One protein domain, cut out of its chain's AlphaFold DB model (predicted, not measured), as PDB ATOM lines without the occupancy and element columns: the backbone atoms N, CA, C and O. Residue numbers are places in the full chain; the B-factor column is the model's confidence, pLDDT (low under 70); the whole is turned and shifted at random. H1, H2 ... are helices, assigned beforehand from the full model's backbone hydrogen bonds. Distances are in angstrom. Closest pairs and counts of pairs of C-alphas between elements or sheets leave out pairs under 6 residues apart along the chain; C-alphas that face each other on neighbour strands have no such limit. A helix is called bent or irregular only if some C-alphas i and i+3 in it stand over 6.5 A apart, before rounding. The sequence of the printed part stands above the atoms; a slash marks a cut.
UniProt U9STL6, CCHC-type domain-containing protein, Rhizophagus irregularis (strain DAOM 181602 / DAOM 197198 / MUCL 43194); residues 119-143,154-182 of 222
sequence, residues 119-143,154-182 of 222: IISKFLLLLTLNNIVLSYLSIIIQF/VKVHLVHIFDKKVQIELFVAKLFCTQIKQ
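AT A GLANCE: This is residues 119 to 143 and 154 to 182 of the 222 residues of the protein "CCHC-type domain-containing protein" of Rhizophagus irregularis (strain DAOM 181602 / DAOM 197198 / MUCL 43194) (UniProt U9STL6). Two long helices, H1 and then H2, run side by side in roughly opposite directions, with an open gap between them, as a loose, flat pair. H2, the longer one, reaches past the first residue of H1. The printed part has 54 residues and is all helix, with no named strand. It is loose, with a radius of gyration of the C-alphas of 14.4 A, and spans 46 by 26 by 13 A.

HOW THE PARTS SIT: H1, residues 119 to 142, and H2, residues 154 to 182, are apart: no C-alpha of the one is within 8 A of the other. Residues 119 to 143 and 154 to 182 stand free. In both helices every O i to N i+4 pair is within hydrogen-bond range.

IN THESE COORDINATES: H1 begins at C-alpha 119 (113.536, 164.394, 176.784) and measures 34.8 A from first to last C-alpha. H2 measures 42.0 A, from C-alpha 154 (97.612, 193.760, 167.098) to C-alpha 182 (129.315, 175.782, 187.959). Neither is bent.

THE WHOLE: The C-alphas farthest apart, of Phe 143 and Gln 182, are 46.0 A apart. Residues 144 to 153 are not printed; C-alphas 143 and 154 are 14.4 A apart across this cut. Mean pLDDT of the printed part is 73.9; 16 residues are under 70, among them 176 to 182.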
ATOM      1  N   ILE A 119     114.777 164.553 176.012       70.94
ATOM      2  CA  ILE A 119     113.536 164.394 176.784       70.94
ATOM      3  C   ILE A 119     113.242 165.664 177.585       70.94
ATOM      4  O   ILE A 119     112.131 166.180 177.516       70.94
ATOM      5  N   ILE A 120     114.245 166.217 178.276       78.56
ATOM      6  CA  ILE A 120     114.099 167.468 179.034       78.56
ATOM      7  C   ILE A 120     113.768 168.633 178.089       78.56
ATOM      8  O   ILE A 120     112.878 169.423 178.382       78.56
ATOM      9  N   SER A 121     114.413 168.709 176.920       75.94
ATOM     10  CA  SER A 121     114.121 169.734 175.907       75.94
ATOM     11  C   SER A 121     112.689 169.633 175.368       75.94
ATOM     12  O   SER A 121     111.999 170.649 175.296       75.94
ATOM     13  N   LYS A 122     112.202 168.423 175.063       81.88
ATOM     14  CA  LYS A 122     110.810 168.200 174.637       81.88
ATOM     15  C   LYS A 122     109.809 168.510 175.748       81.88
ATOM     16  O   LYS A 122     108.777 169.107 175.473       81.88
ATOM     17  N   PHE A 123     110.118 168.146 176.989       83.75
ATOM     18  CA  PHE A 123     109.266 168.434 178.140       83.75
ATOM     19  C   PHE A 123     109.149 169.943 178.380       83.75
ATOM     20  O   PHE A 123     108.042 170.460 178.476       83.75
ATOM     21  N   LEU A 124     110.266 170.674 178.374       82.25
ATOM     22  CA  LEU A 124     110.258 172.134 178.498       82.25
ATOM     23  C   LEU A 124     109.486 172.804 177.357       82.25
ATOM     24  O   LEU A 124     108.747 173.749 177.607       82.25
ATOM     25  N   LEU A 125     109.596 172.287 176.132       83.12
ATOM     26  CA  LEU A 125     108.848 172.792 174.981       83.12
ATOM     27  C   LEU A 125     107.338 172.520 175.098       83.12
ATOM     28  O   LEU A 125     106.525 173.368 174.752       83.12
ATOM     29  N   LEU A 126     106.934 171.372 175.642       79.44
ATOM     30  CA  LEU A 126     105.524 171.088 175.923       79.44
ATOM     31  C   LEU A 126     104.976 171.975 177.049       79.44
ATOM     32  O   LEU A 126     103.854 172.469 176.951       79.44
ATOM     33  N   LEU A 127     105.768 172.238 178.092       81.56
ATOM     34  CA  LEU A 127     105.380 173.149 179.170       81.56
ATOM     35  C   LEU A 127     105.223 174.591 178.675       81.56
ATOM     36  O   LEU A 127     104.298 175.282 179.104       81.56
ATOM     37  N   THR A 128     106.090 175.066 177.779       85.56
ATOM     38  CA  THR A 128     105.951 176.413 177.209       85.56
ATOM     39  C   THR A 128     104.713 176.515 176.328       85.56
ATOM     40  O   THR A 128     103.961 177.475 176.475       85.56
ATOM     41  N   LEU A 129     104.435 175.515 175.488       85.81
ATOM     42  CA  LEU A 129     103.224 175.487 174.665       85.81
ATOM     43  C   LEU A 129     101.948 175.470 175.516       85.81
ATOM     44  O   LEU A 129     101.036 176.250 175.254       85.81
ATOM     45  N   ASN A 130     101.908 174.669 176.582       82.88
ATOM     46  CA  ASN A 130     100.757 174.618 177.487       82.88
ATOM     47  C   ASN A 130     100.512 175.960 178.192       82.88
ATOM     48  O   ASN A 130      99.378 176.427 178.256       82.88
ATOM     49  N   ASN A 131     101.569 176.627 178.663       81.44
ATOM     50  CA  ASN A 131     101.451 177.954 179.275       81.44
ATOM     51  C   ASN A 131     100.988 179.028 178.275       81.44
ATOM     52  O   ASN A 131     100.216 179.915 178.638       81.44
ATOM     53  N   ILE A 132     101.412 178.939 177.011       84.38
ATOM     54  CA  ILE A 132     100.957 179.841 175.943       84.38
ATOM     55  C   ILE A 132      99.464 179.629 175.666       84.38
ATOM     56  O   ILE A 132      98.717 180.606 175.615       84.38
ATOM     57  N   VAL A 133      99.004 178.381 175.562       86.31
ATOM     58  CA  VAL A 133      97.587 178.053 175.330       86.31
ATOM     59  C   VAL A 133      96.704 178.519 176.491       86.31
ATOM     60  O   VAL A 133      95.672 179.143 176.254       86.31
ATOM     61  N   LEU A 134      97.129 178.302 177.742       81.12
ATOM     62  CA  LEU A 134      96.411 178.797 178.923       81.12
ATOM     63  C   LEU A 134      96.349 180.330 178.956       81.12
ATOM     64  O   LEU A 134      95.303 180.894 179.272       81.12
ATOM     65  N   SER A 135      97.429 181.012 178.559       85.44
ATOM     66  CA  SER A 135      97.416 182.474 178.441       85.44
ATOM     67  C   SER A 135      96.444 182.953 177.358       85.44
ATOM     68  O   SER A 135      95.676 183.882 177.595       85.44
ATOM     69  N   TYR A 136      96.389 182.272 176.212       81.50
ATOM     70  CA  TYR A 136      95.484 182.615 175.116       81.50
ATOM     71  C   TYR A 136      94.013 182.410 175.501       81.50
ATOM     72  O   TYR A 136      93.183 183.281 175.254       81.50
ATOM     73  N   LEU A 137      93.702 181.315 176.201       80.00
ATOM     74  CA  LEU A 137      92.369 181.057 176.749       80.00
ATOM     75  C   LEU A 137      91.956 182.116 177.777       80.00
ATOM     76  O   LEU A 137      90.824 182.586 177.736       80.00
ATOM     77  N   SER A 138      92.869 182.548 178.654       80.00
ATOM     78  CA  SER A 138      92.572 183.600 179.636       80.00
ATOM     79  C   SER A 138      92.262 184.956 178.985       80.00
ATOM     80  O   SER A 138      91.371 185.669 179.439       80.00
ATOM     81  N   ILE A 139      92.928 185.279 177.873       74.81
ATOM     82  CA  ILE A 139      92.676 186.500 177.095       74.81
ATOM     83  C   ILE A 139      91.326 186.414 176.370       74.81
ATOM     84  O   ILE A 139      90.588 187.395 176.348       74.81
ATOM     85  N   ILE A 140      90.969 185.246 175.828       72.62
ATOM     86  CA  ILE A 140      89.672 185.027 175.168       72.62
ATOM     87  C   ILE A 140      88.511 185.140 176.166       72.62
ATOM     88  O   ILE A 140      87.480 185.717 175.834       72.62
ATOM     89  N   ILE A 141      88.672 184.627 177.389       73.44
ATOM     90  CA  ILE A 141      87.613 184.651 178.412       73.44
ATOM     91  C   ILE A 141      87.398 186.069 178.975       73.44
ATOM     92  O   ILE A 141      86.277 186.415 179.340       73.44
ATOM     93  N   GLN A 142      88.439 186.910 179.012       66.19
ATOM     94  CA  GLN A 142      88.362 188.263 179.579       66.19
ATOM     95  C   GLN A 142      87.762 189.315 178.623       66.19
ATOM     96  O   GLN A 142      87.375 190.393 179.074       66.19
ATOM     97  N   PHE A 143      87.671 189.029 177.319       59.75
ATOM     98  CA  PHE A 143      87.181 189.969 176.305       59.75
ATOM     99  C   PHE A 143      85.884 189.456 175.657       59.75
ATOM    100  O   PHE A 143      85.939 188.776 174.629       59.75
ATOM    101  N   VAL A 154      96.253 193.874 167.654       71.31
ATOM    102  CA  VAL A 154      97.612 193.760 167.098       71.31
ATOM    103  C   VAL A 154      98.638 194.487 167.969       71.31
ATOM    104  O   VAL A 154      99.705 193.937 168.220       71.31
ATOM    105  N   LYS A 155      98.331 195.680 168.493       73.88
ATOM    106  CA  LYS A 155      99.245 196.404 169.396       73.88
ATOM    107  C   LYS A 155      99.484 195.647 170.700       73.88
ATOM    108  O   LYS A 155     100.636 195.494 171.099       73.88
ATOM    109  N   VAL A 156      98.427 195.130 171.326       72.50
ATOM    110  CA  VAL A 156      98.547 194.329 172.555       72.50
ATOM    111  C   VAL A 156      99.321 193.036 172.284       72.50
ATOM    112  O   VAL A 156     100.234 192.705 173.042       72.50
ATOM    113  N   HIS A 157      99.047 192.350 171.169       70.44
ATOM    114  CA  HIS A 157      99.804 191.165 170.763       70.44
ATOM    115  C   HIS A 157     101.282 191.478 170.520       70.44
ATOM    116  O   HIS A 157     102.136 190.744 171.009       70.44
ATOM    117  N   LEU A 158     101.609 192.556 169.804       69.69
ATOM    118  CA  LEU A 158     102.996 192.918 169.500       69.69
ATOM    119  C   LEU A 158     103.779 193.304 170.757       69.69
ATOM    120  O   LEU A 158     104.908 192.846 170.914       69.69
ATOM    121  N   VAL A 159     103.184 194.076 171.673       71.50
ATOM    122  CA  VAL A 159     103.826 194.447 172.947       71.50
ATOM    123  C   VAL A 159     104.048 193.214 173.819       71.50
ATOM    124  O   VAL A 159     105.146 193.020 174.335       71.50
ATOM    125  N   HIS A 160     103.054 192.330 173.930       68.50
ATOM    126  CA  HIS A 160     103.176 191.124 174.747       68.50
ATOM    127  C   HIS A 160     104.158 190.104 174.142       68.50
ATOM    128  O   HIS A 160     104.938 189.491 174.868       68.50
ATOM    129  N   ILE A 161     104.188 189.952 172.813       67.88
ATOM    130  CA  ILE A 161     105.185 189.128 172.108       67.88
ATOM    131  C   ILE A 161     106.596 189.694 172.319       67.88
ATOM    132  O   ILE A 161     107.531 188.926 172.550       67.88
ATOM    133  N   PHE A 162     106.757 191.019 172.268       66.38
ATOM    134  CA  PHE A 162     108.051 191.667 172.461       66.38
ATOM    135  C   PHE A 162     108.562 191.500 173.898       66.38
ATOM    136  O   PHE A 162     109.702 191.077 174.087       66.38
ATOM    137  N   ASP A 163     107.710 191.726 174.901       67.75
ATOM    138  CA  ASP A 163     108.065 191.562 176.317       67.75
ATOM    139  C   ASP A 163     108.453 190.106 176.628       67.75
ATOM    140  O   ASP A 163     109.524 189.829 177.171       67.75
ATOM    141  N   LYS A 164     107.659 189.134 176.152       72.00
ATOM    142  CA  LYS A 164     107.955 187.705 176.342       72.00
ATOM    143  C   LYS A 164     109.235 187.266 175.629       72.00
ATOM    144  O   LYS A 164     109.977 186.463 176.191       72.00
ATOM    145  N   LYS A 165     109.537 187.799 174.439       71.50
ATOM    146  CA  LYS A 165     110.800 187.524 173.733       71.50
ATOM    147  C   LYS A 165     112.003 188.041 174.528       71.50
ATOM    148  O   LYS A 165     112.968 187.303 174.697       71.50
ATOM    149  N   VAL A 166     111.925 189.256 175.074       76.25
ATOM    150  CA  VAL A 166     112.983 189.837 175.923       76.25
ATOM    151  C   VAL A 166     113.175 189.026 177.211       76.25
ATOM    152  O   VAL A 166     114.310 188.760 177.605       76.25
ATOM    153  N   GLN A 167     112.090 188.562 177.838       67.94
ATOM    154  CA  GLN A 167     112.156 187.720 179.040       67.94
ATOM    155  C   GLN A 167     112.784 186.346 178.771       67.94
ATOM    156  O   GLN A 167     113.564 185.861 179.590       67.94
ATOM    157  N   ILE A 168     112.482 185.724 177.627       72.88
ATOM    158  CA  ILE A 168     113.069 184.433 177.236       72.88
ATOM    159  C   ILE A 168     114.569 184.584 176.974       72.88
ATOM    160  O   ILE A 168     115.350 183.797 177.504       72.88
ATOM    161  N   GLU A 169     114.985 185.611 176.233       66.75
ATOM    162  CA  GLU A 169     116.406 185.898 175.984       66.75
ATOM    163  C   GLU A 169     117.166 186.164 177.296       66.75
ATOM    164  O   GLU A 169     118.232 185.596 177.536       66.75
ATOM    165  N   LEU A 170     116.582 186.947 178.211       73.81
ATOM    166  CA  LEU A 170     117.169 187.213 179.527       73.81
ATOM    167  C   LEU A 170     117.241 185.950 180.403       73.81
ATOM    168  O   LEU A 170     118.197 185.769 181.162       73.81
ATOM    169  N   PHE A 171     116.247 185.067 180.310       76.88
ATOM    170  CA  PHE A 171     116.223 183.798 181.033       76.88
ATOM    171  C   PHE A 171     117.277 182.822 180.501       76.88
ATOM    172  O   PHE A 171     118.011 182.232 181.294       76.88
ATOM    173  N   VAL A 172     117.420 182.704 179.177       74.44
ATOM    174  CA  VAL A 172     118.462 181.892 178.528       74.44
ATOM    175  C   VAL A 172     119.851 182.425 178.879       74.44
ATOM    176  O   VAL A 172     120.720 181.640 179.263       74.44
ATOM    177  N   ALA A 173     120.047 183.746 178.862       70.56
ATOM    178  CA  ALA A 173     121.297 184.379 179.278       70.56
ATOM    179  C   ALA A 173     121.638 184.078 180.750       70.56
ATOM    180  O   ALA A 173     122.774 183.720 181.066       70.56
ATOM    181  N   LYS A 174     120.656 184.146 181.660       78.12
ATOM    182  CA  LYS A 174     120.845 183.782 183.076       78.12
ATOM    183  C   LYS A 174     121.184 182.301 183.248       78.12
ATOM    184  O   LYS A 174     122.113 181.988 183.989       78.12
ATOM    185  N   LEU A 175     120.496 181.406 182.537       72.81
ATOM    186  CA  LEU A 175     120.753 179.965 182.585       72.81
ATOM    187  C   LEU A 175     122.182 179.637 182.120       72.81
ATOM    188  O   LEU A 175     122.881 178.851 182.760       72.81
ATOM    189  N   PHE A 176     122.635 180.286 181.044       69.94
ATOM    190  CA  PHE A 176     123.980 180.116 180.497       69.94
ATOM    191  C   PHE A 176     125.056 180.633 181.464       69.94
ATOM    192  O   PHE A 176     126.031 179.934 181.743       69.94
ATOM    193  N   CYS A 177     124.840 181.804 182.074       63.34
ATOM    194  CA  CYS A 177     125.725 182.351 183.106       63.34
ATOM    195  C   CYS A 177     125.823 181.449 184.349       63.34
ATOM    196  O   CYS A 177     126.907 181.289 184.912       63.34
ATOM    197  N   THR A 178     124.724 180.821 184.782       66.00
ATOM    198  CA  THR A 178     124.743 179.878 185.913       66.00
ATOM    199  C   THR A 178     125.515 178.599 185.582       66.00
ATOM    200  O   THR A 178     126.281 178.129 186.424       66.00
ATOM    201  N   GLN A 179     125.378 178.070 184.362       60.34
ATOM    202  CA  GLN A 179     126.121 176.888 183.910       60.34
ATOM    203  C   GLN A 179     127.635 177.146 183.843       60.34
ATOM    204  O   GLN A 179     128.417 176.340 184.342       60.34
ATOM    205  N   ILE A 180     128.063 178.310 183.337       61.72
ATOM    206  CA  ILE A 180     129.488 178.695 183.318       61.72
ATOM    207  C   ILE A 180     130.046 178.825 184.746       61.72
ATOM    208  O   ILE A 180     131.156 178.372 185.024       61.72
ATOM    209  N   LYS A 181     129.269 179.375 185.689       61.59
ATOM    210  CA  LYS A 181     129.689 179.529 187.094       61.59
ATOM    211  C   LYS A 181     129.856 178.190 187.828       61.59
ATOM    212  O   LYS A 181     130.651 178.115 188.763       61.59
ATOM    213  N   GLN A 182     129.151 177.135 187.409       55.28
ATOM    214  CA  GLN A 182     129.315 175.782 187.959       55.28
ATOM    215  C   GLN A 182     130.598 175.092 187.467       55.28
ATOM    216  O   GLN A 182     131.218 174.373 188.243       55.28
TER     217      GLN A 182